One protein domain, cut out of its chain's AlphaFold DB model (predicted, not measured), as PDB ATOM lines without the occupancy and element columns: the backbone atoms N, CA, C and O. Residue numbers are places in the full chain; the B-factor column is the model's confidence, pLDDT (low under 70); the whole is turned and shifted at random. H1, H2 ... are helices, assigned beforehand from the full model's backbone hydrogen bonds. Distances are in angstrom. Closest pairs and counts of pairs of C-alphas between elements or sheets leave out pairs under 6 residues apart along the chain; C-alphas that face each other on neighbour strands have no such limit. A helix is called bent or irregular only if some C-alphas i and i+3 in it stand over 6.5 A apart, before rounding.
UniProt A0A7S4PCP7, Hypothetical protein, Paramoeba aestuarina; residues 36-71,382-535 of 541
ATOM      1  N   ARG A  36      -5.325  45.782   2.766       44.56
ATOM      2  CA  ARG A  36      -6.306  44.798   2.291       44.56
ATOM      3  C   ARG A  36      -7.748  45.330   2.263       44.56
ATOM      4  O   ARG A  36      -8.449  45.106   1.280       44.56
ATOM      5  N   GLU A  37      -8.187  46.036   3.300       44.00
ATOM      6  CA  GLU A  37      -9.550  46.578   3.433       44.00
ATOM      7  C   GLU A  37      -9.753  47.819   2.552       44.00
ATOM      8  O   GLU A  37     -10.784  47.946   1.895       44.00
ATOM      9  N   ALA A  38      -8.733  48.675   2.420       47.12
ATOM     10  CA  ALA A  38      -8.769  49.833   1.520       47.12
ATOM     11  C   ALA A  38      -8.883  49.432   0.036       47.12
ATOM     12  O   ALA A  38      -9.628  50.046  -0.736       47.12
ATOM     13  N   ARG A  39      -8.177  48.365  -0.374       46.97
ATOM     14  CA  ARG A  39      -8.278  47.796  -1.731       46.97
ATOM     15  C   ARG A  39      -9.654  47.191  -1.989       46.97
ATOM     16  O   ARG A  39     -10.189  47.379  -3.079       46.97
ATOM     17  N   LEU A  40     -10.244  46.546  -0.984       46.97
ATOM     18  CA  LEU A  40     -11.599  45.996  -1.043       46.97
ATOM     19  C   LEU A  40     -12.657  47.096  -1.184       46.97
ATOM     20  O   LEU A  40     -13.470  47.027  -2.100       46.97
ATOM     21  N   VAL A  41     -12.601  48.156  -0.371       48.50
ATOM     22  CA  VAL A  41     -13.508  49.319  -0.470       48.50
ATOM     23  C   VAL A  41     -13.420  49.996  -1.845       48.50
ATOM     24  O   VAL A  41     -14.441  50.373  -2.424       48.50
ATOM     25  N   LYS A  42     -12.215  50.097  -2.416       49.62
ATOM     26  CA  LYS A  42     -12.002  50.655  -3.759       49.62
ATOM     27  C   LYS A  42     -12.535  49.740  -4.872       49.62
ATOM     28  O   LYS A  42     -13.201  50.224  -5.782       49.62
ATOM     29  N   GLN A  43     -12.322  48.427  -4.771       46.72
ATOM     30  CA  GLN A  43     -12.871  47.442  -5.712       46.72
ATOM     31  C   GLN A  43     -14.406  47.359  -5.638       46.72
ATOM     32  O   GLN A  43     -15.067  47.223  -6.663       46.72
ATOM     33  N   LEU A  44     -14.992  47.518  -4.449       46.03
ATOM     34  CA  LEU A  44     -16.442  47.585  -4.230       46.03
ATOM     35  C   LEU A  44     -17.088  48.791  -4.924       46.03
ATOM     36  O   LEU A  44     -18.165  48.671  -5.509       46.03
ATOM     37  N   ALA A  45     -16.415  49.945  -4.906       51.00
ATOM     38  CA  ALA A  45     -16.855  51.132  -5.637       51.00
ATOM     39  C   ALA A  45     -16.820  50.928  -7.166       51.00
ATOM     40  O   ALA A  45     -17.681  51.448  -7.872       51.00
ATOM     41  N   GLU A  46     -15.865  50.142  -7.675       45.12
ATOM     42  CA  GLU A  46     -15.729  49.819  -9.103       45.12
ATOM     43  C   GLU A  46     -16.741  48.755  -9.574       45.12
ATOM     44  O   GLU A  46     -17.251  48.843 -10.692       45.12
ATOM     45  N   VAL A  47     -17.108  47.791  -8.717       45.16
ATOM     46  CA  VAL A  47     -18.140  46.771  -9.005       45.16
ATOM     47  C   VAL A  47     -19.548  47.381  -9.063       45.16
ATOM     48  O   VAL A  47     -20.334  47.014  -9.934       45.16
ATOM     49  N   LYS A  48     -19.849  48.388  -8.228       46.44
ATOM     50  CA  LYS A  48     -21.131  49.125  -8.246       46.44
ATOM     51  C   LYS A  48     -21.440  49.844  -9.564       46.44
ATOM     52  O   LYS A  48     -22.598  50.146  -9.828       46.44
ATOM     53  N   ALA A  49     -20.446  50.099 -10.416       41.88
ATOM     54  CA  ALA A  49     -20.680  50.668 -11.745       41.88
ATOM     55  C   ALA A  49     -21.328  49.668 -12.732       41.88
ATOM     56  O   ALA A  49     -21.700  50.054 -13.840       41.88
ATOM     57  N   LYS A  50     -21.473  48.393 -12.345       37.84
ATOM     58  CA  LYS A  50     -22.113  47.322 -13.120       37.84
ATOM     59  C   LYS A  50     -23.304  46.744 -12.343       37.84
ATOM     60  O   LYS A  50     -23.237  45.628 -11.841       37.84
ATOM     61  N   GLU A  51     -24.389  47.504 -12.204       39.91
ATOM     62  CA  GLU A  51     -25.607  47.015 -11.538       39.91
ATOM     63  C   GLU A  51     -26.245  45.830 -12.286       39.91
ATOM     64  O   GLU A  51     -26.426  45.841 -13.508       39.91
ATOM     65  N   ASN A  52     -26.591  44.803 -11.511       40.25
ATOM     66  CA  ASN A  52     -27.243  43.574 -11.937       40.25
ATOM     67  C   ASN A  52     -28.771  43.780 -11.931       40.25
ATOM     68  O   ASN A  52     -29.322  44.291 -10.961       40.25
ATOM     69  N   LYS A  53     -29.486  43.368 -12.986       39.31
ATOM     70  CA  LYS A  53     -30.936  43.635 -13.159       39.31
ATOM     71  C   LYS A  53     -31.865  42.896 -12.175       39.31
ATOM     72  O   LYS A  53     -33.068  43.127 -12.218       39.31
ATOM     73  N   ASN A  54     -31.316  42.052 -11.298       40.66
ATOM     74  CA  ASN A  54     -32.064  41.198 -10.368       40.66
ATOM     75  C   ASN A  54     -31.872  41.559  -8.875       40.66
ATOM     76  O   ASN A  54     -32.253  40.768  -8.019       40.66
ATOM     77  N   SER A  55     -31.286  42.713  -8.532       48.78
ATOM     78  CA  SER A  55     -31.132  43.144  -7.129       48.78
ATOM     79  C   SER A  55     -32.334  43.948  -6.610       48.78
ATOM     80  O   SER A  55     -32.982  44.666  -7.373       48.78
ATOM     81  N   LEU A  56     -32.591  43.884  -5.296       51.47
ATOM     82  CA  LEU A  56     -33.568  44.720  -4.583       51.47
ATOM     83  C   LEU A  56     -33.341  46.208  -4.885       51.47
ATOM     84  O   LEU A  56     -32.381  46.827  -4.433       51.47
ATOM     85  N   SER A  57     -34.245  46.812  -5.652       59.94
ATOM     86  CA  SER A  57     -34.235  48.254  -5.887       59.94
ATOM     87  C   SER A  57     -34.950  48.968  -4.735       59.94
ATOM     88  O   SER A  57     -36.162  49.207  -4.805       59.94
ATOM     89  N   HIS A  58     -34.218  49.303  -3.670       65.81
ATOM     90  CA  HIS A  58     -34.774  50.061  -2.541       65.81
ATOM     91  C   HIS A  58     -35.430  51.365  -3.000       65.81
ATOM     92  O   HIS A  58     -34.953  52.032  -3.928       65.81
ATOM     93  N   PHE A  59     -36.515  51.747  -2.325       60.78
ATOM     94  CA  PHE A  59     -37.381  52.879  -2.691       60.78
ATOM     95  C   PHE A  59     -38.109  52.747  -4.034       60.78
ATOM     96  O   PHE A  59     -38.773  53.698  -4.455       60.78
ATOM     97  N   SER A  60     -38.053  51.595  -4.711       65.31
ATOM     98  CA  SER A  60     -38.791  51.429  -5.960       65.31
ATOM     99  C   SER A  60     -40.290  51.617  -5.750       65.31
ATOM    100  O   SER A  60     -40.898  51.108  -4.800       65.31
ATOM    101  N   TYR A  61     -40.917  52.372  -6.651       64.69
ATOM    102  CA  TYR A  61     -42.371  52.491  -6.697       64.69
ATOM    103  C   TYR A  61     -43.033  51.164  -7.092       64.69
ATOM    104  O   TYR A  61     -44.142  50.878  -6.658       64.69
ATOM    105  N   THR A  62     -42.324  50.336  -7.857       70.69
ATOM    106  CA  THR A  62     -42.816  49.061  -8.382       70.69
ATOM    107  C   THR A  62     -42.143  47.888  -7.676       70.69
ATOM    108  O   THR A  62     -40.993  47.976  -7.248       70.69
ATOM    109  N   CYS A  63     -42.865  46.781  -7.555       74.00
ATOM    110  CA  CYS A  63     -42.333  45.518  -7.054       74.00
ATOM    111  C   CYS A  63     -42.494  44.464  -8.155       74.00
ATOM    112  O   CYS A  63     -43.632  44.284  -8.618       74.00
ATOM    113  N   PRO A  64     -41.405  43.802  -8.595       72.06
ATOM    114  CA  PRO A  64     -41.488  42.678  -9.521       72.06
ATOM    115  C   PRO A  64     -42.489  41.629  -9.025       72.06
ATOM    116  O   PRO A  64     -42.506  41.284  -7.847       72.06
ATOM    117  N   GLY A  65     -43.366  41.158  -9.910       74.31
ATOM    118  CA  GLY A  65     -44.421  40.204  -9.554       74.31
ATOM    119  C   GLY A  65     -45.680  40.824  -8.930       74.31
ATOM    120  O   GLY A  65     -46.703  40.154  -8.887       74.31
ATOM    121  N   LEU A  66     -45.669  42.099  -8.524       78.56
ATOM    122  CA  LEU A  66     -46.887  42.828  -8.125       78.56
ATOM    123  C   LEU A  66     -47.290  43.913  -9.129       78.56
ATOM    124  O   LEU A  66     -48.472  44.216  -9.271       78.56
ATOM    125  N   HIS A  67     -46.316  44.502  -9.825       80.19
ATOM    126  CA  HIS A  67     -46.527  45.592 -10.775       80.19
ATOM    127  C   HIS A  67     -45.861  45.296 -12.122       80.19
ATOM    128  O   HIS A  67     -44.779  44.710 -12.169       80.19
ATOM    129  N   GLY A  68     -46.465  45.794 -13.202       79.88
ATOM    130  CA  GLY A  68     -45.927  45.711 -14.560       79.88
ATOM    131  C   GLY A  68     -46.581  44.623 -15.422       79.88
ATOM    132  O   GLY A  68     -47.536  43.975 -14.997       79.88
ATOM    133  N   PRO A  69     -46.113  44.442 -16.668       78.06
ATOM    134  CA  PRO A  69     -46.654  43.427 -17.567       78.06
ATOM    135  C   PRO A  69     -46.521  42.013 -16.984       78.06
ATOM    136  O   PRO A  69     -45.467  41.654 -16.467       78.06
ATOM    137  N   GLY A  70     -47.576  41.203 -17.099       80.88
ATOM    138  CA  GLY A  70     -47.583  39.810 -16.629       80.88
ATOM    139  C   GLY A  70     -47.951  39.617 -15.154       80.88
ATOM    140  O   GLY A  70     -48.011  38.475 -14.704       80.88
ATOM    141  N   THR A  71     -48.236  40.691 -14.410       86.31
ATOM    142  CA  THR A  71     -48.790  40.578 -13.055       86.31
ATOM    143  C   THR A  71     -50.311  40.480 -13.099       86.31
ATOM    144  O   THR A  71     -50.973  41.087 -13.943       86.31
ATOM    145  N   ALA A 382     -36.542  48.161  13.599       88.62
ATOM    146  CA  ALA A 382     -35.376  47.894  12.757       88.62
ATOM    147  C   ALA A 382     -35.042  46.401  12.750       88.62
ATOM    148  O   ALA A 382     -34.840  45.816  11.687       88.62
ATOM    149  N   ILE A 383     -35.091  45.764  13.923       88.56
ATOM    150  CA  ILE A 383     -34.831  44.334  14.046       88.56
ATOM    151  C   ILE A 383     -35.824  43.461  13.260       88.56
ATOM    152  O   ILE A 383     -35.417  42.443  12.703       88.56
ATOM    153  N   ASP A 384     -37.102  43.852  13.147       86.25
ATOM    154  CA  ASP A 384     -38.078  43.088  12.357       86.25
ATOM    155  C   ASP A 384     -37.641  43.010  10.895       86.25
ATOM    156  O   ASP A 384     -37.706  41.957  10.268       86.25
ATOM    157  N   LEU A 385     -37.166  44.133  10.364       86.06
ATOM    158  CA  LEU A 385     -36.717  44.257   8.984       86.06
ATOM    159  C   LEU A 385     -35.402  43.517   8.766       86.06
ATOM    160  O   LEU A 385     -35.244  42.845   7.754       86.06
ATOM    161  N   VAL A 386     -34.480  43.596   9.732       89.44
ATOM    162  CA  VAL A 386     -33.216  42.848   9.710       89.44
ATOM    163  C   VAL A 386     -33.472  41.345   9.697       89.44
ATOM    164  O   VAL A 386     -32.894  40.650   8.858       89.44
ATOM    165  N   ARG A 387     -34.371  40.844  10.558       88.12
ATOM    166  CA  ARG A 387     -34.805  39.438  10.546       88.12
ATOM    167  C   ARG A 387     -35.267  39.050   9.154       88.12
ATOM    168  O   ARG A 387     -34.824  38.048   8.601       88.12
ATOM    169  N   ASN A 388     -36.169  39.848   8.600       84.19
ATOM    170  CA  ASN A 388     -36.830  39.518   7.354       84.19
ATOM    171  C   ASN A 388     -35.847  39.566   6.191       84.19
ATOM    172  O   ASN A 388     -35.824  38.620   5.419       84.19
ATOM    173  N   LEU A 389     -34.966  40.568   6.125       84.44
ATOM    174  CA  LEU A 389     -33.866  40.637   5.161       84.44
ATOM    175  C   LEU A 389     -32.986  39.390   5.226       84.44
ATOM    176  O   LEU A 389     -32.754  38.754   4.200       84.44
ATOM    177  N   CYS A 390     -32.569  38.997   6.428       84.75
ATOM    178  CA  CYS A 390     -31.704  37.840   6.636       84.75
ATOM    179  C   CYS A 390     -32.383  36.498   6.315       84.75
ATOM    180  O   CYS A 390     -31.710  35.565   5.883       84.75
ATOM    181  N   LEU A 391     -33.695  36.377   6.533       81.62
ATOM    182  CA  LEU A 391     -34.452  35.150   6.256       81.62
ATOM    183  C   LEU A 391     -35.008  35.084   4.830       81.62
ATOM    184  O   LEU A 391     -35.319  33.995   4.349       81.62
ATOM    185  N   SER A 392     -35.122  36.229   4.157       78.50
ATOM    186  CA  SER A 392     -35.709  36.363   2.824       78.50
ATOM    187  C   SER A 392     -35.098  35.419   1.770       78.50
ATOM    188  O   SER A 392     -35.829  34.946   0.909       78.50
ATOM    189  N   PRO A 393     -33.823  34.998   1.837       76.69
ATOM    190  CA  PRO A 393     -33.302  34.092   0.808       76.69
ATOM    191  C   PRO A 393     -33.712  32.625   1.018       76.69
ATOM    192  O   PRO A 393     -33.669  31.818   0.094       76.69
ATOM    193  N   PHE A 394     -34.212  32.263   2.202       74.38
ATOM    194  CA  PHE A 394     -34.676  30.900   2.501       74.38
ATOM    195  C   PHE A 394     -36.160  30.679   2.186       74.38
ATOM    196  O   PHE A 394     -36.690  29.595   2.403       74.38
ATOM    197  N   MET A 395     -36.837  31.683   1.639       72.94
ATOM    198  CA  MET A 395     -38.276  31.697   1.357       72.94
ATOM    199  C   MET A 395     -38.774  30.573   0.451       72.94
ATOM    200  O   MET A 395     -39.912  30.123   0.575       72.94
ATOM    201  N   GLU A 396     -37.914  30.119  -0.453       71.06
ATOM    202  CA  GLU A 396     -38.213  29.062  -1.419       71.06
ATOM    203  C   GLU A 396     -38.014  27.648  -0.845       71.06
ATOM    204  O   GLU A 396     -38.323  26.652  -1.510       71.06
ATOM    205  N   TYR A 397     -37.466  27.543   0.370       75.12
ATOM    206  CA  TYR A 397     -37.216  26.264   1.034       75.12
ATOM    207  C   TYR A 397     -38.519  25.693   1.595       75.12
ATOM    208  O   TYR A 397     -39.522  26.397   1.730       75.12
ATOM    209  N   SER A 398     -38.523  24.405   1.942       76.12
ATOM    210  CA  SER A 398     -39.679  23.820   2.619       76.12
ATOM    211  C   SER A 398     -39.915  24.512   3.965       76.12
ATOM    212  O   SER A 398     -38.975  24.967   4.618       76.12
ATOM    213  N   LEU A 399     -41.169  24.565   4.420       77.31
ATOM    214  CA  LEU A 399     -41.502  25.207   5.694       77.31
ATOM    215  C   LEU A 399     -40.690  24.623   6.867       77.31
ATOM    216  O   LEU A 399     -40.282  25.364   7.751       77.31
ATOM    217  N   ALA A 400     -40.416  23.314   6.856       79.12
ATOM    218  CA  ALA A 400     -39.589  22.661   7.875       79.12
ATOM    219  C   ALA A 400     -38.133  23.162   7.860       79.12
ATOM    220  O   ALA A 400     -37.574  23.464   8.910       79.12
ATOM    221  N   GLN A 401     -37.543  23.317   6.670       80.31
ATOM    222  CA  GLN A 401     -36.185  23.846   6.508       80.31
ATOM    223  C   GLN A 401     -36.099  25.308   6.962       80.31
ATOM    224  O   GLN A 401     -35.154  25.695   7.648       80.31
ATOM    225  N   GLN A 402     -37.100  26.121   6.616       82.69
ATOM    226  CA  GLN A 402     -37.159  27.512   7.064       82.69
ATOM    227  C   GLN A 402     -37.258  27.608   8.595       82.69
ATOM    228  O   GLN A 402     -36.563  28.416   9.207       82.69
ATOM    229  N   GLU A 403     -38.086  26.765   9.223       85.25
ATOM    230  CA  GLU A 403     -38.227  26.695  10.683       85.25
ATOM    231  C   GLU A 403     -36.918  26.291  11.360       85.25
ATOM    232  O   GLU A 403     -36.536  26.895  12.360       85.25
ATOM    233  N   GLU A 404     -36.203  25.309  10.814       84.06
ATOM    234  CA  GLU A 404     -34.918  24.877  11.356       84.06
ATOM    235  C   GLU A 404     -33.875  26.002  11.329       84.06
ATOM    236  O   GLU A 404     -33.245  26.287  12.352       84.06
ATOM    237  N   LEU A 405     -33.737  26.692  10.192       83.38
ATOM    238  CA  LEU A 405     -32.807  27.813  10.044       83.38
ATOM    239  C   LEU A 405     -33.176  28.982  10.962       83.38
ATOM    240  O   LEU A 405     -32.307  29.524  11.649       83.38
ATOM    241  N   TYR A 406     -34.464  29.329  11.033       87.00
ATOM    242  CA  TYR A 406     -34.965  30.356  11.943       87.00
ATOM    243  C   TYR A 406     -34.652  30.010  13.402       87.00
ATOM    244  O   TYR A 406     -34.111  30.840  14.132       87.00
ATOM    245  N   ARG A 407     -34.910  28.768  13.828       86.88
ATOM    246  CA  ARG A 407     -34.614  28.313  15.193       86.88
ATOM    247  C   ARG A 407     -33.132  28.384  15.519       86.88
ATOM    248  O   ARG A 407     -32.765  28.871  16.588       86.88
ATOM    249  N   LYS A 408     -32.303  27.889  14.605       85.31
ATOM    250  CA  LYS A 408     -30.864  27.735  14.806       85.31
ATOM    251  C   LYS A 408     -30.136  29.073  14.869       85.31
ATOM    252  O   LYS A 408     -29.270  29.232  15.721       85.31
ATOM    253  N   TYR A 409     -30.476  30.008  13.984       86.00
ATOM    254  CA  TYR A 409     -29.687  31.229  13.808       86.00
ATOM    255  C   TYR A 409     -30.356  32.504  14.307       86.00
ATOM    256  O   TYR A 409     -29.666  33.498  14.505       86.00
ATOM    257  N   TRP A 410     -31.672  32.493  14.516       89.00
ATOM    258  CA  TRP A 410     -32.402  33.682  14.941       89.00
ATOM    259  C   TRP A 410     -33.092  33.484  16.289       89.00
ATOM    260  O   TRP A 410     -32.692  34.082  17.282       89.00
ATOM    261  N   LEU A 411     -34.101  32.613  16.357       88.50
ATOM    262  CA  LEU A 411     -34.939  32.472  17.548       88.50
ATOM    263  C   LEU A 411     -34.131  32.032  18.774       88.50
ATOM    264  O   LEU A 411     -34.193  32.690  19.805       88.50
ATOM    265  N   GLY A 412     -33.367  30.942  18.674       87.44
ATOM    266  CA  GLY A 412     -32.572  30.413  19.786       87.44
ATOM    267  C   GLY A 412     -31.529  31.398  20.328       87.44
ATOM    268  O   GLY A 412     -31.570  31.723  21.515       87.44
ATOM    269  N   PRO A 413     -30.589  31.873  19.493       88.94
ATOM    270  CA  PRO A 413     -29.486  32.703  19.968       88.94
ATOM    271  C   PRO A 413     -29.863  34.168  20.218       88.94
ATOM    272  O   PRO A 413     -29.182  34.809  21.013       88.94
ATOM    273  N   ILE A 414     -30.913  34.694  19.569       89.94
ATOM    274  CA  ILE A 414     -31.292  36.115  19.638       89.94
ATOM    275  C   ILE A 414     -32.583  36.292  20.447       89.94
ATOM    276  O   ILE A 414     -32.525  36.748  21.584       89.94
ATOM    277  N   GLU A 415     -33.750  35.923  19.909       87.56
ATOM    278  CA  GLU A 415     -35.050  36.264  20.524       87.56
ATOM    279  C   GLU A 415     -35.298  35.555  21.870       87.56
ATOM    280  O   GLU A 415     -35.791  36.176  22.809       87.56
ATOM    281  N   LEU A 416     -34.930  34.276  22.014       85.06
ATOM    282  CA  LEU A 416     -35.076  33.549  23.284       85.06
ATOM    283  C   LEU A 416     -34.047  33.982  24.334       85.06
ATOM    284  O   LEU A 416     -34.318  33.879  25.527       85.06
ATOM    285  N   LYS A 417     -32.877  34.467  23.906       85.25
ATOM    286  CA  LYS A 417     -31.795  34.879  24.811       85.25
ATOM    287  C   LYS A 417     -31.948  36.320  25.294       85.25
ATOM    288  O   LYS A 417     -31.694  36.603  26.459       85.25
ATOM    289  N   LEU A 418     -32.347  37.222  24.400       85.25
ATOM    290  CA  LEU A 418     -32.482  38.656  24.672       85.25
ATOM    291  C   LEU A 418     -33.914  39.051  25.060       85.25
ATOM    292  O   LEU A 418     -34.143  40.153  25.558       85.25
ATOM    293  N   GLY A 419     -34.876  38.153  24.844       79.56
ATOM    294  CA  GLY A 419     -36.300  38.422  24.971       79.56
ATOM    295  C   GLY A 419     -36.911  38.973  23.679       79.56
ATOM    296  O   GLY A 419     -36.232  39.333  22.720       79.56
ATOM    297  N   THR A 420     -38.239  39.059  23.661       71.75
ATOM    298  CA  THR A 420     -39.027  39.433  22.472       71.75
ATOM    299  C   THR A 420     -39.384  40.919  22.416       71.75
ATOM    300  O   THR A 420     -40.064  41.370  21.492       71.75
ATOM    301  N   ARG A 421     -38.937  41.713  23.399       77.06
ATOM    302  CA  ARG A 421     -39.145  43.165  23.407       77.06
ATOM    303  C   ARG A 421     -38.298  43.801  22.311       77.06
ATOM    304  O   ARG A 421     -37.079  43.872  22.422       77.06
ATOM    305  N   THR A 422     -38.961  44.336  21.291       76.19
ATOM    306  CA  THR A 422     -38.305  44.949  20.126       76.19
ATOM    307  C   THR A 422     -37.363  46.100  20.480       76.19
ATOM    308  O   THR A 422     -36.381  46.300  19.784       76.19
ATOM    309  N   VAL A 423     -37.598  46.815  21.588       80.00
ATOM    310  CA  VAL A 423     -36.671  47.847  22.096       80.00
ATOM    311  C   VAL A 423     -35.318  47.251  22.493       80.00
ATOM    312  O   VAL A 423     -34.284  47.779  22.099       80.00
ATOM    313  N   VAL A 424     -35.318  46.130  23.219       84.44
ATOM    314  CA  VAL A 424     -34.085  45.439  23.636       84.44
ATOM    315  C   VAL A 424     -33.345  44.901  22.414       84.44
ATOM    316  O   VAL A 424     -32.125  45.007  22.319       84.44
ATOM    317  N   LEU A 425     -34.097  44.362  21.456       88.81
ATOM    318  CA  LEU A 425     -33.552  43.827  20.215       88.81
ATOM    319  C   LEU A 425     -32.970  44.914  19.291       88.81
ATOM    320  O   LEU A 425     -31.927  44.687  18.682       88.81
ATOM    321  N   ASP A 426     -33.586  46.096  19.212       90.00
ATOM    322  CA  ASP A 426     -33.015  47.239  18.486       90.00
ATOM    323  C   ASP A 426     -31.726  47.736  19.171       90.00
ATOM    324  O   ASP A 426     -30.730  47.952  18.489       90.00
ATOM    325  N   GLY A 427     -31.684  47.823  20.508       90.50
ATOM    326  CA  GLY A 427     -30.462  48.199  21.237       90.50
ATOM    327  C   GLY A 427     -29.324  47.174  21.099       90.50
ATOM    328  O   GLY A 427     -28.143  47.525  21.059       90.50
ATOM    329  N   PHE A 428     -29.664  45.889  20.973       93.12
ATOM    330  CA  PHE A 428     -28.718  44.847  20.569       93.12
ATOM    331  C   PHE A 428     -28.162  45.104  19.163       93.12
ATOM    332  O   PHE A 428     -26.949  45.040  18.966       93.12
ATOM    333  N   LEU A 429     -29.032  45.419  18.202       93.75
ATOM    334  CA  LEU A 429     -28.637  45.702  16.825       93.75
ATOM    335  C   LEU A 429     -27.739  46.945  16.729       93.75
ATOM    336  O   LEU A 429     -26.763  46.936  15.981       93.75
ATOM    337  N   GLU A 430     -28.026  47.990  17.505       93.06
ATOM    338  CA  GLU A 430     -27.181  49.186  17.611       93.06
ATOM    339  C   GLU A 430     -25.766  48.819  18.060       93.06
ATOM    340  O   GLU A 430     -24.800  49.083  17.343       93.06
ATOM    341  N   LYS A 431     -25.639  48.114  19.189       92.69
ATOM    342  CA  LYS A 431     -24.337  47.695  19.728       92.69
ATOM    343  C   LYS A 431     -23.598  46.719  18.815       92.69
ATOM    344  O   LYS A 431     -22.371  46.768  18.732       92.69
ATOM    345  N   PHE A 432     -24.326  45.851  18.111       93.75
ATOM    346  CA  PHE A 432     -23.744  44.991  17.083       93.75
ATOM    347  C   PHE A 432     -23.056  45.840  16.016       93.75
ATOM    348  O   PHE A 432     -21.873  45.650  15.737       93.75
ATOM    349  N   LEU A 433     -23.778  46.807  15.446       92.12
ATOM    350  CA  LEU A 433     -23.254  47.678  14.399       92.12
ATOM    351  C   LEU A 433     -22.121  48.571  14.907       92.12
ATOM    352  O   LEU A 433     -21.160  48.795  14.174       92.12
ATOM    353  N   GLU A 434     -22.187  49.054  16.146       89.88
ATOM    354  CA  GLU A 434     -21.080  49.770  16.783       89.88
ATOM    355  C   GLU A 434     -19.824  48.902  16.848       89.88
ATOM    356  O   GLU A 434     -18.754  49.361  16.452       89.88
ATOM    357  N   GLN A 435     -19.941  47.637  17.264       88.50
ATOM    358  CA  GLN A 435     -18.802  46.724  17.309       88.50
ATOM    359  C   GLN A 435     -18.241  46.437  15.913       88.50
ATOM    360  O   GLN A 435     -17.024  46.489  15.731       88.50
ATOM    361  N   GLN A 436     -19.102  46.175  14.922       85.31
ATOM    362  CA  GLN A 436     -18.658  45.931  13.542       85.31
ATOM    363  C   GLN A 436     -17.904  47.134  12.960       85.31
ATOM    364  O   GLN A 436     -17.027  46.970  12.116       85.31
ATOM    365  N   ASN A 437     -18.213  48.343  13.436       81.94
ATOM    366  CA  ASN A 437     -17.593  49.583  12.984       81.94
ATOM    367  C   ASN A 437     -16.547  50.146  13.962       81.94
ATOM    368  O   ASN A 437     -15.981  51.196  13.683       81.94
ATOM    369  N   HIS A 438     -16.255  49.478  15.083       76.12
ATOM    370  CA  HIS A 438     -15.445  50.033  16.180       76.12
ATOM    371  C   HIS A 438     -14.026  50.439  15.743       76.12
ATOM    372  O   HIS A 438     -13.438  51.375  16.283       76.12
ATOM    373  N   HIS A 439     -13.473  49.746  14.747       68.88
ATOM    374  CA  HIS A 439     -12.131  49.996  14.215       68.88
ATOM    375  C   HIS A 439     -12.105  50.925  12.995       68.88
ATOM    376  O   HIS A 439     -11.031  51.184  12.458       68.88
ATOM    377  N   ILE A 440     -13.261  51.421  12.552       72.44
ATOM    378  CA  ILE A 440     -13.408  52.177  11.311       72.44
ATOM    379  C   ILE A 440     -13.949  53.563  11.655       72.44
ATOM    380  O   ILE A 440     -14.978  53.700  12.317       72.44
ATOM    381  N   SER A 441     -13.278  54.626  11.206       68.38
ATOM    382  CA  SER A 441     -13.810  55.968  11.442       68.38
ATOM    383  C   SER A 441     -15.148  56.157  10.715       68.38
ATOM    384  O   SER A 441     -15.408  55.570   9.663       68.38
ATOM    385  N   LYS A 442     -16.012  57.044  11.229       66.19
ATOM    386  CA  LYS A 442     -17.324  57.326  10.612       66.19
ATOM    387  C   LYS A 442     -17.220  57.749   9.136       66.19
ATOM    388  O   LYS A 442     -18.158  57.533   8.378       66.19
ATOM    389  N   SER A 443     -16.096  58.347   8.732       67.00
ATOM    390  CA  SER A 443     -15.796  58.732   7.345       67.00
ATOM    391  C   SER A 443     -15.313  57.590   6.447       67.00
ATOM    392  O   SER A 443     -15.337  57.748   5.231       67.00
ATOM    393  N   GLU A 444     -14.855  56.483   7.026       70.56
ATOM    394  CA  GLU A 444     -14.273  55.334   6.319       70.56
ATOM    395  C   GLU A 444     -15.226  54.139   6.239       70.56
ATOM    396  O   GLU A 444     -15.020  53.235   5.430       70.56
ATOM    397  N   ARG A 445     -16.285  54.136   7.055       83.31
ATOM    398  CA  ARG A 445     -17.312  53.099   7.027       83.31
ATOM    399  C   ARG A 445     -17.972  53.033   5.652       83.31
ATOM    400  O   ARG A 445     -18.351  54.054   5.077       83.31
ATOM    401  N   TYR A 446     -18.174  51.814   5.154       83.25
ATOM    402  CA  TYR A 446     -18.981  51.596   3.961       83.25
ATOM    403  C   TYR A 446     -20.431  52.042   4.202       83.25
ATOM    404  O   TYR A 446     -21.102  51.558   5.115       83.25
ATOM    405  N   VAL A 447     -20.909  52.949   3.349       84.00
ATOM    406  CA  VAL A 447     -22.296  53.419   3.325       84.00
ATOM    407  C   VAL A 447     -22.931  52.975   2.011       84.00
ATOM    408  O   VAL A 447     -22.506  53.367   0.918       84.00
ATOM    409  N   GLY A 448     -23.941  52.119   2.125       82.62
ATOM    410  CA  GLY A 448     -24.750  51.626   1.021       82.62
ATOM    411  C   GLY A 448     -25.581  52.732   0.374       82.62
ATOM    412  O   GLY A 448     -25.766  53.826   0.916       82.62
ATOM    413  N   SER A 449     -26.108  52.449  -0.819       81.38
ATOM    414  CA  SER A 449     -26.921  53.433  -1.549       81.38
ATOM    415  C   SER A 449     -28.227  53.754  -0.811       81.38
ATOM    416  O   SER A 449     -28.687  54.898  -0.827       81.38
ATOM    417  N   PHE A 450     -28.802  52.750  -0.143       82.56
ATOM    418  CA  PHE A 450     -30.011  52.872   0.660       82.56
ATOM    419  C   PHE A 450     -29.800  53.794   1.867       82.56
ATOM    420  O   PHE A 450     -30.543  54.760   2.045       82.56
ATOM    421  N   GLU A 451     -28.736  53.565   2.634       86.50
ATOM    422  CA  GLU A 451     -28.395  54.388   3.794       86.50
ATOM    423  C   GLU A 451     -28.088  55.837   3.419       86.50
ATOM    424  O   GLU A 451     -28.655  56.750   4.017       86.50
ATOM    425  N   GLY A 452     -27.299  56.070   2.366       85.00
ATOM    426  CA  GLY A 452     -27.012  57.433   1.912       85.00
ATOM    427  C   GLY A 452     -28.274  58.212   1.509       85.00
ATOM    428  O   GLY A 452     -28.385  59.410   1.776       85.00
ATOM    429  N   LYS A 453     -29.266  57.538   0.906       82.94
ATOM    430  CA  LYS A 453     -30.577  58.146   0.613       82.94
ATOM    431  C   LYS A 453     -31.354  58.460   1.893       82.94
ATOM    432  O   LYS A 453     -31.941  59.537   1.981       82.94
ATOM    433  N   MET A 454     -31.346  57.560   2.875       83.88
ATOM    434  CA  MET A 454     -32.012  57.772   4.163       83.88
ATOM    435  C   MET A 454     -31.429  58.959   4.935       83.88
ATOM    436  O   MET A 454     -32.185  59.787   5.443       83.88
ATOM    437  N   GLU A 455     -30.102  59.094   4.970       86.62
ATOM    438  CA  GLU A 455     -29.434  60.252   5.575       86.62
ATOM    439  C   GLU A 455     -29.803  61.551   4.854       86.62
ATOM    440  O   GLU A 455     -30.151  62.537   5.501       86.62
ATOM    441  N   CYS A 456     -29.814  61.542   3.518       84.88
ATOM    442  CA  CYS A 456     -30.223  62.701   2.728       84.88
ATOM    443  C   CYS A 456     -31.682  63.108   2.997       84.88
ATOM    444  O   CYS A 456     -31.983  64.300   3.069       84.88
ATOM    445  N   LEU A 457     -32.596  62.140   3.142       81.06
ATOM    446  CA  LEU A 457     -34.001  62.405   3.461       81.06
ATOM    447  C   LEU A 457     -34.158  63.011   4.857       81.06
ATOM    448  O   LEU A 457     -34.863  64.012   4.988       81.06
ATOM    449  N   ARG A 458     -33.465  62.470   5.869       84.06
ATOM    450  CA  ARG A 458     -33.424  63.057   7.217       84.06
ATOM    451  C   ARG A 458     -32.912  64.499   7.162       84.06
ATOM    452  O   ARG A 458     -33.574  65.407   7.658       84.06
ATOM    453  N   ASP A 459     -31.758  64.708   6.531       85.38
ATOM    454  CA  ASP A 459     -31.070  66.004   6.498       85.38
ATOM    455  C   ASP A 459     -31.849  67.064   5.703       85.38
ATOM    456  O   ASP A 459     -31.699  68.260   5.954       85.38
ATOM    457  N   SER A 460     -32.710  66.647   4.767       82.56
ATOM    458  CA  SER A 460     -33.583  67.563   4.023       82.56
ATOM    459  C   SER A 460     -34.597  68.289   4.913       82.56
ATOM    460  O   SER A 460     -35.094  69.347   4.533       82.56
ATOM    461  N   GLY A 461     -34.957  67.709   6.066       74.19
ATOM    462  CA  GLY A 461     -35.993  68.233   6.961       74.19
ATOM    463  C   GLY A 461     -37.411  68.256   6.369       74.19
ATOM    464  O   GLY A 461     -38.332  68.750   7.021       74.19
ATOM    465  N   ILE A 462     -37.611  67.730   5.152       73.50
ATOM    466  CA  ILE A 462     -38.908  67.710   4.456       73.50
ATOM    467  C   ILE A 462     -39.874  66.749   5.158       73.50
ATOM    468  O   ILE A 462     -41.058  67.047   5.315       73.50
ATOM    469  N   ILE A 463     -39.367  65.598   5.604       69.75
ATOM    470  CA  ILE A 463     -40.141  64.579   6.313       69.75
ATOM    471  C   ILE A 463     -39.912  64.773   7.814       69.75
ATOM    472  O   ILE A 463     -38.806  64.581   8.306       69.75
ATOM    473  N   LYS A 464     -40.959  65.147   8.556       68.44
ATOM    474  CA  LYS A 464     -40.895  65.410  10.009       68.44
ATOM    475  C   LYS A 464     -41.173  64.169  10.870       68.44
ATOM    476  O   LYS A 464     -41.853  64.266  11.887       68.44
ATOM    477  N   GLN A 465     -40.727  63.001  10.429       72.44
ATOM    478  CA  GLN A 465     -40.964  61.732  11.125       72.44
ATOM    479  C   GLN A 465     -39.719  61.280  11.877       72.44
ATOM    480  O   GLN A 465     -38.626  61.788  11.635       72.44
ATOM    481  N   ASP A 466     -39.889  60.316  12.777       81.06
ATOM    482  CA  ASP A 466     -38.766  59.652  13.421       81.06
ATOM    483  C   ASP A 466     -37.990  58.798  12.403       81.06
ATOM    484  O   ASP A 466     -38.546  57.923  11.739       81.06
ATOM    485  N   PHE A 467     -36.690  59.071  12.282       83.12
ATOM    486  CA  PHE A 467     -35.769  58.352  11.405       83.12
ATOM    487  C   PHE A 467     -34.958  57.277  12.138       83.12
ATOM    488  O   PHE A 467     -34.170  56.595  11.488       83.12
ATOM    489  N   THR A 468     -35.147  57.094  13.450       85.75
ATOM    490  CA  THR A 468     -34.360  56.162  14.275       85.75
ATOM    491  C   THR A 468     -34.415  54.738  13.722       85.75
ATOM    492  O   THR A 468     -33.391  54.183  13.329       85.75
ATOM    493  N   THR A 469     -35.620  54.176  13.581       86.19
ATOM    494  CA  THR A 469     -35.803  52.825  13.022       86.19
ATOM    495  C   THR A 469     -35.298  52.711  11.573       86.19
ATOM    496  O   THR A 469     -34.500  51.814  11.291       86.19
ATOM    497  N   PRO A 470     -35.699  53.599  10.641       86.12
ATOM    498  CA  PRO A 470     -35.188  53.562   9.277       86.12
ATOM    499  C   PRO A 470     -33.670  53.632   9.125       86.12
ATOM    500  O   PRO A 470     -33.113  52.925   8.288       86.12
ATOM    501  N   LEU A 471     -33.001  54.491   9.896       88.38
ATOM    502  CA  LEU A 471     -31.552  54.659   9.816       88.38
ATOM    503  C   LEU A 471     -30.818  53.471  10.420       88.38
ATOM    504  O   LEU A 471     -29.824  53.039   9.845       88.38
ATOM    505  N   LEU A 472     -31.324  52.909  11.518       91.56
ATOM    506  CA  LEU A 472     -30.753  51.704  12.111       91.56
ATOM    507  C   LEU A 472     -30.831  50.515  11.141       91.56
ATOM    508  O   LEU A 472     -29.833  49.834  10.907       91.56
ATOM    509  N   TYR A 473     -31.988  50.315  10.498       90.50
ATOM    510  CA  TYR A 473     -32.125  49.308   9.444       90.50
ATOM    511  C   TYR A 473     -31.192  49.589   8.258       90.50
ATOM    512  O   TYR A 473     -30.531  48.677   7.767       90.50
ATOM    513  N   ALA A 474     -31.084  50.846   7.818       89.25
ATOM    514  CA  ALA A 474     -30.224  51.199   6.695       89.25
ATOM    515  C   ALA A 474     -28.728  50.996   6.991       89.25
ATOM    516  O   ALA A 474     -27.994  50.534   6.120       89.25
ATOM    517  N   ALA A 475     -28.290  51.265   8.222       91.38
ATOM    518  CA  ALA A 475     -26.934  50.974   8.672       91.38
ATOM    519  C   ALA A 475     -26.636  49.467   8.647       91.38
ATOM    520  O   ALA A 475     -25.582  49.056   8.149       91.38
ATOM    521  N   PHE A 476     -27.576  48.628   9.101       92.38
ATOM    522  CA  PHE A 476     -27.445  47.177   8.957       92.38
ATOM    523  C   PHE A 476     -27.435  46.740   7.492       92.38
ATOM    524  O   PHE A 476     -26.636  45.888   7.115       92.38
ATOM    525  N   HIS A 477     -28.272  47.344   6.649       89.25
ATOM    526  CA  HIS A 477     -28.301  47.045   5.221       89.25
ATOM    527  C   HIS A 477     -26.937  47.289   4.560       89.25
ATOM    528  O   HIS A 477     -26.454  46.450   3.804       89.25
ATOM    529  N   SER A 478     -26.261  48.390   4.898       87.81
ATOM    530  CA  SER A 478     -24.895  48.657   4.432       87.81
ATOM    531  C   SER A 478     -23.905  47.579   4.877       87.81
ATOM    532  O   SER A 478     -23.077  47.143   4.078       87.81
ATOM    533  N   TYR A 479     -23.993  47.118   6.129       88.69
ATOM    534  CA  TYR A 479     -23.191  45.990   6.610       88.69
ATOM    535  C   TYR A 479     -23.497  44.706   5.818       88.69
ATOM    536  O   TYR A 479     -22.576  44.006   5.394       88.69
ATOM    537  N   TYR A 480     -24.773  44.417   5.569       86.12
ATOM    538  CA  TYR A 480     -25.211  43.249   4.811       86.12
ATOM    539  C   TYR A 480     -24.671  43.265   3.366       86.12
ATOM    540  O   TYR A 480     -24.033  42.301   2.943       86.12
ATOM    541  N   GLU A 481     -24.830  44.383   2.646       81.69
ATOM    542  CA  GLU A 481     -24.312  44.586   1.279       81.69
ATOM    543  C   GLU A 481     -22.786  44.419   1.191       81.69
ATOM    544  O   GLU A 481     -22.259  43.835   0.233       81.69
ATOM    545  N   LEU A 482     -22.059  44.964   2.174       81.19
ATOM    546  CA  LEU A 482     -20.602  44.879   2.226       81.19
ATOM    547  C   LEU A 482     -20.159  43.416   2.301       81.19
ATOM    548  O   LEU A 482     -19.292  42.989   1.536       81.19
ATOM    549  N   ASN A 483     -20.782  42.648   3.194       76.62
ATOM    550  CA  ASN A 483     -20.492  41.230   3.351       76.62
ATOM    551  C   ASN A 483     -20.846  40.453   2.082       76.62
ATOM    552  O   ASN A 483     -20.014  39.697   1.586       76.62
ATOM    553  N   GLU A 484     -22.022  40.681   1.497       74.75
ATOM    554  CA  GLU A 484     -22.416  40.043   0.235       74.75
ATOM    555  C   GLU A 484     -21.348  40.207  -0.852       74.75
ATOM    556  O   GLU A 484     -20.893  39.233  -1.459       74.75
ATOM    557  N   SER A 485     -20.870  41.434  -1.021       67.94
ATOM    558  CA  SER A 485     -19.894  41.767  -2.048       67.94
ATOM    559  C   SER A 485     -18.499  41.187  -1.765       67.94
ATOM    560  O   SER A 485     -17.820  40.730  -2.687       67.94
ATOM    561  N   LEU A 486     -18.074  41.148  -0.496       66.19
ATOM    562  CA  LEU A 486     -16.831  40.491  -0.070       66.19
ATOM    563  C   LEU A 486     -16.862  38.983  -0.346       66.19
ATOM    564  O   LEU A 486     -15.866  38.394  -0.773       66.19
ATOM    565  N   PHE A 487     -18.011  38.346  -0.124       61.78
ATOM    566  CA  PHE A 487     -18.155  36.900  -0.258       61.78
ATOM    567  C   PHE A 487     -18.364  36.423  -1.688       61.78
ATOM    568  O   PHE A 487     -17.934  35.302  -1.984       61.78
ATOM    569  N   ALA A 488     -18.943  37.255  -2.557       60.97
ATOM    570  CA  ALA A 488     -18.999  37.022  -3.999       60.97
ATOM    571  C   ALA A 488     -17.595  36.902  -4.623       60.97
ATOM    572  O   ALA A 488     -17.422  36.219  -5.627       60.97
ATOM    573  N   GLN A 489     -16.578  37.519  -4.010       58.44
ATOM    574  CA  GLN A 489     -15.183  37.443  -4.462       58.44
ATOM    575  C   GLN A 489     -14.418  36.221  -3.913       58.44
ATOM    576  O   GLN A 489     -13.357  35.884  -4.431       58.44
ATOM    577  N   GLN A 490     -14.930  35.552  -2.872       58.12
ATOM    578  CA  GLN A 490     -14.270  34.435  -2.163       58.12
ATOM    579  C   GLN A 490     -14.989  33.084  -2.358       58.12
ATOM    580  O   GLN A 490     -14.884  32.181  -1.526       58.12
ATOM    581  N   THR A 491     -15.821  32.960  -3.388       53.03
ATOM    582  CA  THR A 491     -16.835  31.905  -3.554       53.03
ATOM    583  C   THR A 491     -16.276  30.480  -3.568       53.03
ATOM    584  O   THR A 491     -16.799  29.643  -2.838       53.03
ATOM    585  N   THR A 492     -15.146  30.210  -4.223       56.69
ATOM    586  CA  THR A 492     -14.708  28.835  -4.540       56.69
ATOM    587  C   THR A 492     -14.341  27.930  -3.351       56.69
ATOM    588  O   THR A 492     -14.583  26.728  -3.411       56.69
ATOM    589  N   GLU A 493     -13.770  28.453  -2.259       54.59
ATOM    590  CA  GLU A 493     -13.410  27.633  -1.076       54.59
ATOM    591  C   GLU A 493     -14.492  27.651   0.010       54.59
ATOM    592  O   GLU A 493     -14.716  26.664   0.712       54.59
ATOM    593  N   VAL A 494     -15.236  28.752   0.120       52.03
ATOM    594  CA  VAL A 494     -16.320  28.859   1.101       52.03
ATOM    595  C   VAL A 494     -17.557  28.075   0.649       52.03
ATOM    596  O   VAL A 494     -18.276  27.562   1.499       52.03
ATOM    597  N   GLU A 495     -17.783  27.917  -0.660       54.03
ATOM    598  CA  GLU A 495     -18.811  27.017  -1.208       54.03
ATOM    599  C   GLU A 495     -18.607  25.567  -0.750       54.03
ATOM    600  O   GLU A 495     -19.577  24.913  -0.377       54.03
ATOM    601  N   LYS A 496     -17.358  25.083  -0.673       57.16
ATOM    602  CA  LYS A 496     -17.042  23.737  -0.159       57.16
ATOM    603  C   LYS A 496     -17.340  23.601   1.337       57.16
ATOM    604  O   LYS A 496     -17.909  22.601   1.761       57.16
ATOM    605  N   GLY A 497     -16.997  24.616   2.136       56.22
ATOM    606  CA  GLY A 497     -17.296  24.637   3.574       56.22
ATOM    607  C   GLY A 497     -18.794  24.757   3.881       56.22
ATOM    608  O   GLY A 497     -19.299  24.084   4.778       56.22
ATOM    609  N   LEU A 498     -19.522  25.573   3.112       51.50
ATOM    610  CA  LEU A 498     -20.979  25.707   3.206       51.50
ATOM    611  C   LEU A 498     -21.685  24.430   2.765       51.50
ATOM    612  O   LEU A 498     -22.605  24.005   3.455       51.50
ATOM    613  N   ARG A 499     -21.222  23.791   1.683       53.00
ATOM    614  CA  ARG A 499     -21.700  22.475   1.245       53.00
ATOM    615  C   ARG A 499     -21.541  21.446   2.365       53.00
ATOM    616  O   ARG A 499     -22.535  20.850   2.743       53.00
ATOM    617  N   ALA A 500     -20.367  21.338   2.989       58.62
ATOM    618  CA  ALA A 500     -20.154  20.425   4.118       58.62
ATOM    619  C   ALA A 500     -21.064  20.735   5.328       58.62
ATOM    620  O   ALA A 500     -21.565  19.833   5.997       58.62
ATOM    621  N   MET A 501     -21.315  22.015   5.607       52.34
ATOM    622  CA  MET A 501     -22.200  22.437   6.693       52.34
ATOM    623  C   MET A 501     -23.687  22.179   6.377       52.34
ATOM    624  O   MET A 501     -24.430  21.773   7.266       52.34
ATOM    625  N   MET A 502     -24.120  22.369   5.130       52.94
ATOM    626  CA  MET A 502     -25.472  22.038   4.660       52.94
ATOM    627  C   MET A 502     -25.671  20.522   4.526       52.94
ATOM    628  O   MET A 502     -26.747  20.026   4.810       52.94
ATOM    629  N   GLU A 503     -24.632  19.762   4.185       52.06
ATOM    630  CA  GLU A 503     -24.651  18.293   4.173       52.06
ATOM    631  C   GLU A 503     -24.691  17.706   5.594       52.06
ATOM    632  O   GLU A 503     -25.324  16.675   5.817       52.06
ATOM    633  N   SER A 504     -24.078  18.379   6.578       51.03
ATOM    634  CA  SER A 504     -24.146  17.983   7.998       51.03
ATOM    635  C   SER A 504     -25.517  18.221   8.650       51.03
ATOM    636  O   SER A 504     -25.800  17.687   9.720       51.03
ATOM    637  N   VAL A 505     -26.369  19.019   8.007       46.88
ATOM    638  CA  VAL A 505     -27.730  19.346   8.433       46.88
ATOM    639  C   VAL A 505     -28.648  18.835   7.332       46.88
ATOM    640  O   VAL A 505     -28.893  19.616   6.440       46.88
ATOM    641  N   HIS A 506     -29.073  17.561   7.335       46.88
ATOM    642  CA  HIS A 506     -29.824  16.805   6.293       46.88
ATOM    643  C   HIS A 506     -30.828  17.569   5.369       46.88
ATOM    644  O   HIS A 506     -31.997  17.212   5.244       46.88
ATOM    645  N   ILE A 507     -30.373  18.595   4.665       54.28
ATOM    646  CA  ILE A 507     -31.111  19.553   3.852       54.28
ATOM    647  C   ILE A 507     -30.278  19.659   2.582       54.28
ATOM    648  O   ILE A 507     -29.395  20.503   2.452       54.28
ATOM    649  N   ILE A 508     -30.534  18.748   1.648       43.50
ATOM    650  CA  ILE A 508     -29.993  18.833   0.293       43.50
ATOM    651  C   ILE A 508     -31.030  19.609  -0.530       43.50
ATOM    652  O   ILE A 508     -32.117  19.081  -0.767       43.50
ATOM    653  N   PRO A 509     -30.783  20.868  -0.929       51.31
ATOM    654  CA  PRO A 509     -31.582  21.492  -1.970       51.31
ATOM    655  C   PRO A 509     -31.179  20.918  -3.336       51.31
ATOM    656  O   PRO A 509     -30.003  20.934  -3.689       51.31
ATOM    657  N   ASP A 510     -32.160  20.488  -4.131       43.09
ATOM    658  CA  ASP A 510     -31.996  19.933  -5.491       43.09
ATOM    659  C   ASP A 510     -31.456  20.935  -6.541       43.09
ATOM    660  O   ASP A 510     -31.577  20.706  -7.742       43.09
ATOM    661  N   ASN A 511     -30.899  22.085  -6.140       47.72
ATOM    662  CA  ASN A 511     -30.498  23.124  -7.088       47.72
ATOM    663  C   ASN A 511     -29.218  23.851  -6.643       47.72
ATOM    664  O   ASN A 511     -29.259  24.789  -5.842       47.72
ATOM    665  N   GLU A 512     -28.077  23.403  -7.176       44.84
ATOM    666  CA  GLU A 512     -26.721  23.878  -6.848       44.84
ATOM    667  C   GLU A 512     -26.507  25.380  -7.135       44.84
ATOM    668  O   GLU A 512     -25.642  26.006  -6.528       44.84
ATOM    669  N   GLU A 513     -27.339  25.996  -7.982       48.81
ATOM    670  CA  GLU A 513     -27.219  27.405  -8.386       48.81
ATOM    671  C   GLU A 513     -27.706  28.405  -7.311       48.81
ATOM    672  O   GLU A 513     -27.225  29.535  -7.248       48.81
ATOM    673  N   LYS A 514     -28.615  27.995  -6.406       50.25
ATOM    674  CA  LYS A 514     -29.189  28.875  -5.358       50.25
ATOM    675  C   LYS A 514     -28.337  28.980  -4.086       50.25
ATOM    676  O   LYS A 514     -28.541  29.875  -3.273       50.25
ATOM    677  N   ALA A 515     -27.375  28.080  -3.880       47.31
ATOM    678  CA  ALA A 515     -26.550  28.093  -2.669       47.31
ATOM    679  C   ALA A 515     -25.598  29.307  -2.620       47.31
ATOM    680  O   ALA A 515     -25.353  29.860  -1.545       47.31
ATOM    681  N   ALA A 516     -25.113  29.769  -3.780       49.41
ATOM    682  CA  ALA A 516     -24.229  30.930  -3.880       49.41
ATOM    683  C   ALA A 516     -24.932  32.249  -3.493       49.41
ATOM    684  O   ALA A 516     -24.316  33.096  -2.843       49.41
ATOM    685  N   SER A 517     -26.227  32.404  -3.806       55.31
ATOM    686  CA  SER A 517     -27.008  33.610  -3.486       55.31
ATOM    687  C   SER A 517     -27.354  33.761  -2.001       55.31
ATOM    688  O   SER A 517     -27.673  34.859  -1.563       55.31
ATOM    689  N   HIS A 518     -27.293  32.690  -1.202       68.50
ATOM    690  CA  HIS A 518     -27.739  32.713   0.207       68.50
ATOM    691  C   HIS A 518     -26.591  32.876   1.217       68.50
ATOM    692  O   HIS A 518     -26.803  32.940   2.431       68.50
ATOM    693  N   LYS A 519     -25.351  32.948   0.723       69.94
ATOM    694  CA  LYS A 519     -24.129  32.985   1.533       69.94
ATOM    695  C   LYS A 519     -24.050  34.209   2.449       69.94
ATOM    696  O   LYS A 519     -23.703  34.070   3.619       69.94
ATOM    697  N   ALA A 520     -24.384  35.390   1.931       72.12
ATOM    698  CA  ALA A 520     -24.353  36.638   2.696       72.12
ATOM    699  C   ALA A 520     -25.321  36.602   3.886       72.12
ATOM    700  O   ALA A 520     -24.959  36.955   5.006       72.12
ATOM    701  N   SER A 521     -26.526  36.082   3.654       78.81
ATOM    702  CA  SER A 521     -27.598  35.960   4.645       78.81
ATOM    703  C   SER A 521     -27.214  35.026   5.771       78.81
ATOM    704  O   SER A 521     -27.391  35.351   6.942       78.81
ATOM    705  N   PHE A 522     -26.619  33.887   5.420       77.88
ATOM    706  CA  PHE A 522     -26.121  32.937   6.399       77.88
ATOM    707  C   PHE A 522     -25.050  33.552   7.312       77.88
ATOM    708  O   PHE A 522     -25.053  33.334   8.522       77.88
ATOM    709  N   LEU A 523     -24.133  34.330   6.739       77.75
ATOM    710  CA  LEU A 523     -23.038  34.946   7.484       77.75
ATOM    711  C   LEU A 523     -23.539  36.067   8.389       77.75
ATOM    712  O   LEU A 523     -23.201  36.066   9.568       77.75
ATOM    713  N   ALA A 524     -24.422  36.929   7.882       85.38
ATOM    714  CA  ALA A 524     -25.075  37.955   8.686       85.38
ATOM    715  C   ALA A 524     -25.835  37.343   9.878       85.38
ATOM    716  O   ALA A 524     -25.677  37.790  11.012       85.38
ATOM    717  N   LEU A 525     -26.597  36.267   9.644       87.12
ATOM    718  CA  LEU A 525     -27.282  35.521  10.703       87.12
ATOM    719  C   LEU A 525     -26.312  34.927  11.729       87.12
ATOM    720  O   LEU A 525     -26.550  35.012  12.932       87.12
ATOM    721  N   ARG A 526     -25.210  34.328  11.270       85.44
ATOM    722  CA  ARG A 526     -24.192  33.743  12.147       85.44
ATOM    723  C   ARG A 526     -23.498  34.805  12.996       85.44
ATOM    724  O   ARG A 526     -23.282  34.571  14.181       85.44
ATOM    725  N   ASP A 527     -23.155  35.947  12.416       88.75
ATOM    726  CA  ASP A 527     -22.462  37.024  13.118       88.75
ATOM    727  C   ASP A 527     -23.382  37.682  14.154       88.75
ATOM    728  O   ASP A 527     -22.968  37.861  15.300       88.75
ATOM    729  N   LEU A 528     -24.655  37.917  13.807       90.50
ATOM    730  CA  LEU A 528     -25.683  38.340  14.765       90.50
ATOM    731  C   LEU A 528     -25.854  37.318  15.896       90.50
ATOM    732  O   LEU A 528     -25.848  37.691  17.066       90.50
ATOM    733  N   SER A 529     -25.963  36.031  15.564       89.38
ATOM    734  CA  SER A 529     -26.074  34.946  16.545       89.38
ATOM    735  C   SER A 529     -24.869  34.907  17.489       89.38
ATOM    736  O   SER A 529     -25.032  34.836  18.705       89.38
ATOM    737  N   ASN A 530     -23.648  34.966  16.956       89.12
ATOM    738  CA  ASN A 530     -22.422  34.957  17.757       89.12
ATOM    739  C   ASN A 530     -22.336  36.186  18.660       89.12
ATOM    740  O   ASN A 530     -21.990  36.063  19.836       89.12
ATOM    741  N   PHE A 531     -22.694  37.357  18.131       90.62
ATOM    742  CA  PHE A 531     -22.732  38.567  18.928       90.62
ATOM    743  C   PHE A 531     -23.766  38.454  20.046       90.62
ATOM    744  O   PHE A 531     -23.417  38.691  21.198       90.62
ATOM    745  N   ALA A 532     -24.984  37.985  19.758       88.75
ATOM    746  CA  ALA A 532     -26.028  37.763  20.760       88.75
ATOM    747  C   ALA A 532     -25.589  36.770  21.844       88.75
ATOM    748  O   ALA A 532     -25.908  36.940  23.022       88.75
ATOM    749  N   LEU A 533     -24.787  35.761  21.484       88.12
ATOM    750  CA  LEU A 533     -24.211  34.844  22.462       88.12
ATOM    751  C   LEU A 533     -23.245  35.537  23.433       88.12
ATOM    752  O   LEU A 533     -23.223  35.166  24.609       88.12
ATOM    753  N   SER A 534     -22.499  36.535  22.961       87.25
ATOM    754  CA  SER A 534     -21.587  37.360  23.767       87.25
ATOM    755  C   SER A 534     -22.234  38.601  24.393       87.25
ATOM    756  O   SER A 534     -21.625  39.260  25.232       87.25
ATOM    757  N   PHE A 535     -23.457  38.934  23.984       82.50
ATOM    758  CA  PHE A 535     -24.136  40.155  24.375       82.50
ATOM    759  C   PHE A 535     -24.785  40.000  25.748       82.50
ATOM    760  O   PHE A 535     -25.736  39.236  25.916       82.50
TER     761      PHE A 535
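This is residues 36 to 71 and 382 to 535 of the 541 residues of the protein "Hypothetical protein" of Paramoeba aestuarina (UniProt A0A7S4PCP7). A core of three helices packed on one another, H2, H6 and H8, has H4 packed about perpendicular on one end of H2, at residues 382 to 384, and packing on H6 as well. H5 folds back on H6 as a helical hairpin, the second arm of the bent H3 packs on H8, and H1 and H7 lie farthest out; residues 65 to 71 stick out. The printed part has 190 residues with eight named helices, H1 to H8 in chain order, and no named strand: all helix, packed part aligned, part crossed. It is compact, with a radius of gyration of the C-alphas of 17.6 A, and spans 52 by 44 by 42 A.

Start at H1, residues 36 to 47, close but not clearly touching H6, residues 468 to 488; the closest C-alphas, Leu 44 and Ser 485, are 7.1 A apart. Past the cut, H2, residues 382 to 394, touches H6 with residues 382 to 386 alone, a shallow tilt of 31 degrees, the same way, closest at C-alphas 382 and 473, 4.9 A. With residues 389 to 394 alone it touches H8, residues 516 to 534, a steep tilt of 42 degrees, opposite ways, closest at C-alphas 390 and 521, 4.9 A. H3, residues 399 to 418, was assigned as one helix by its hydrogen bonds but is bent, with C-alphas 408 and 411 6.8 A apart. Its arm H3a, residues 399 to 408, is near H8; H3b, residues 411 to 418, touches H8, closest at C-alphas 413 and 529, 5.3 A. H4, residues 422 to 437, touches H2, about perpendicular at 76 degrees, closest at C-alphas 383 and 426, 5.6 A. H5, residues 449 to 459, forms a hairpin with H6, closest at C-alphas 451 and 474, 4.7 A. H6 touches H8, closest at C-alphas 484 and 520, 4.6 A. H7, residues 491 to 503, is close but not clearly touching H8, closest at C-alphas 495 and 516, 7.2 A. Every O i to N i+4 pair is within hydrogen-bond range in H1, H3a, H4, H5 and H6; the counts are 7 of 9 in H2, 2 of 4 in H3b, 8 of 9 in H7 and 13 of 15 in H8.

Find C-alpha 36 at (-6.306, 44.798, 2.291), where H1 begins. H6 runs 30.6 A, H4 22.4 A, and H8 28.5 A to C-alpha 534 at (-21.587, 37.360, 23.767).

Residues 72 to 381 are not printed, and C-alphas 71 and 382 are 30.0 A apart. The links H4 to H5 and H7 to H8 are long. Mean pLDDT of the printed part is 72.9; residues 36 to 61 and 485 to 519 are among those under 70.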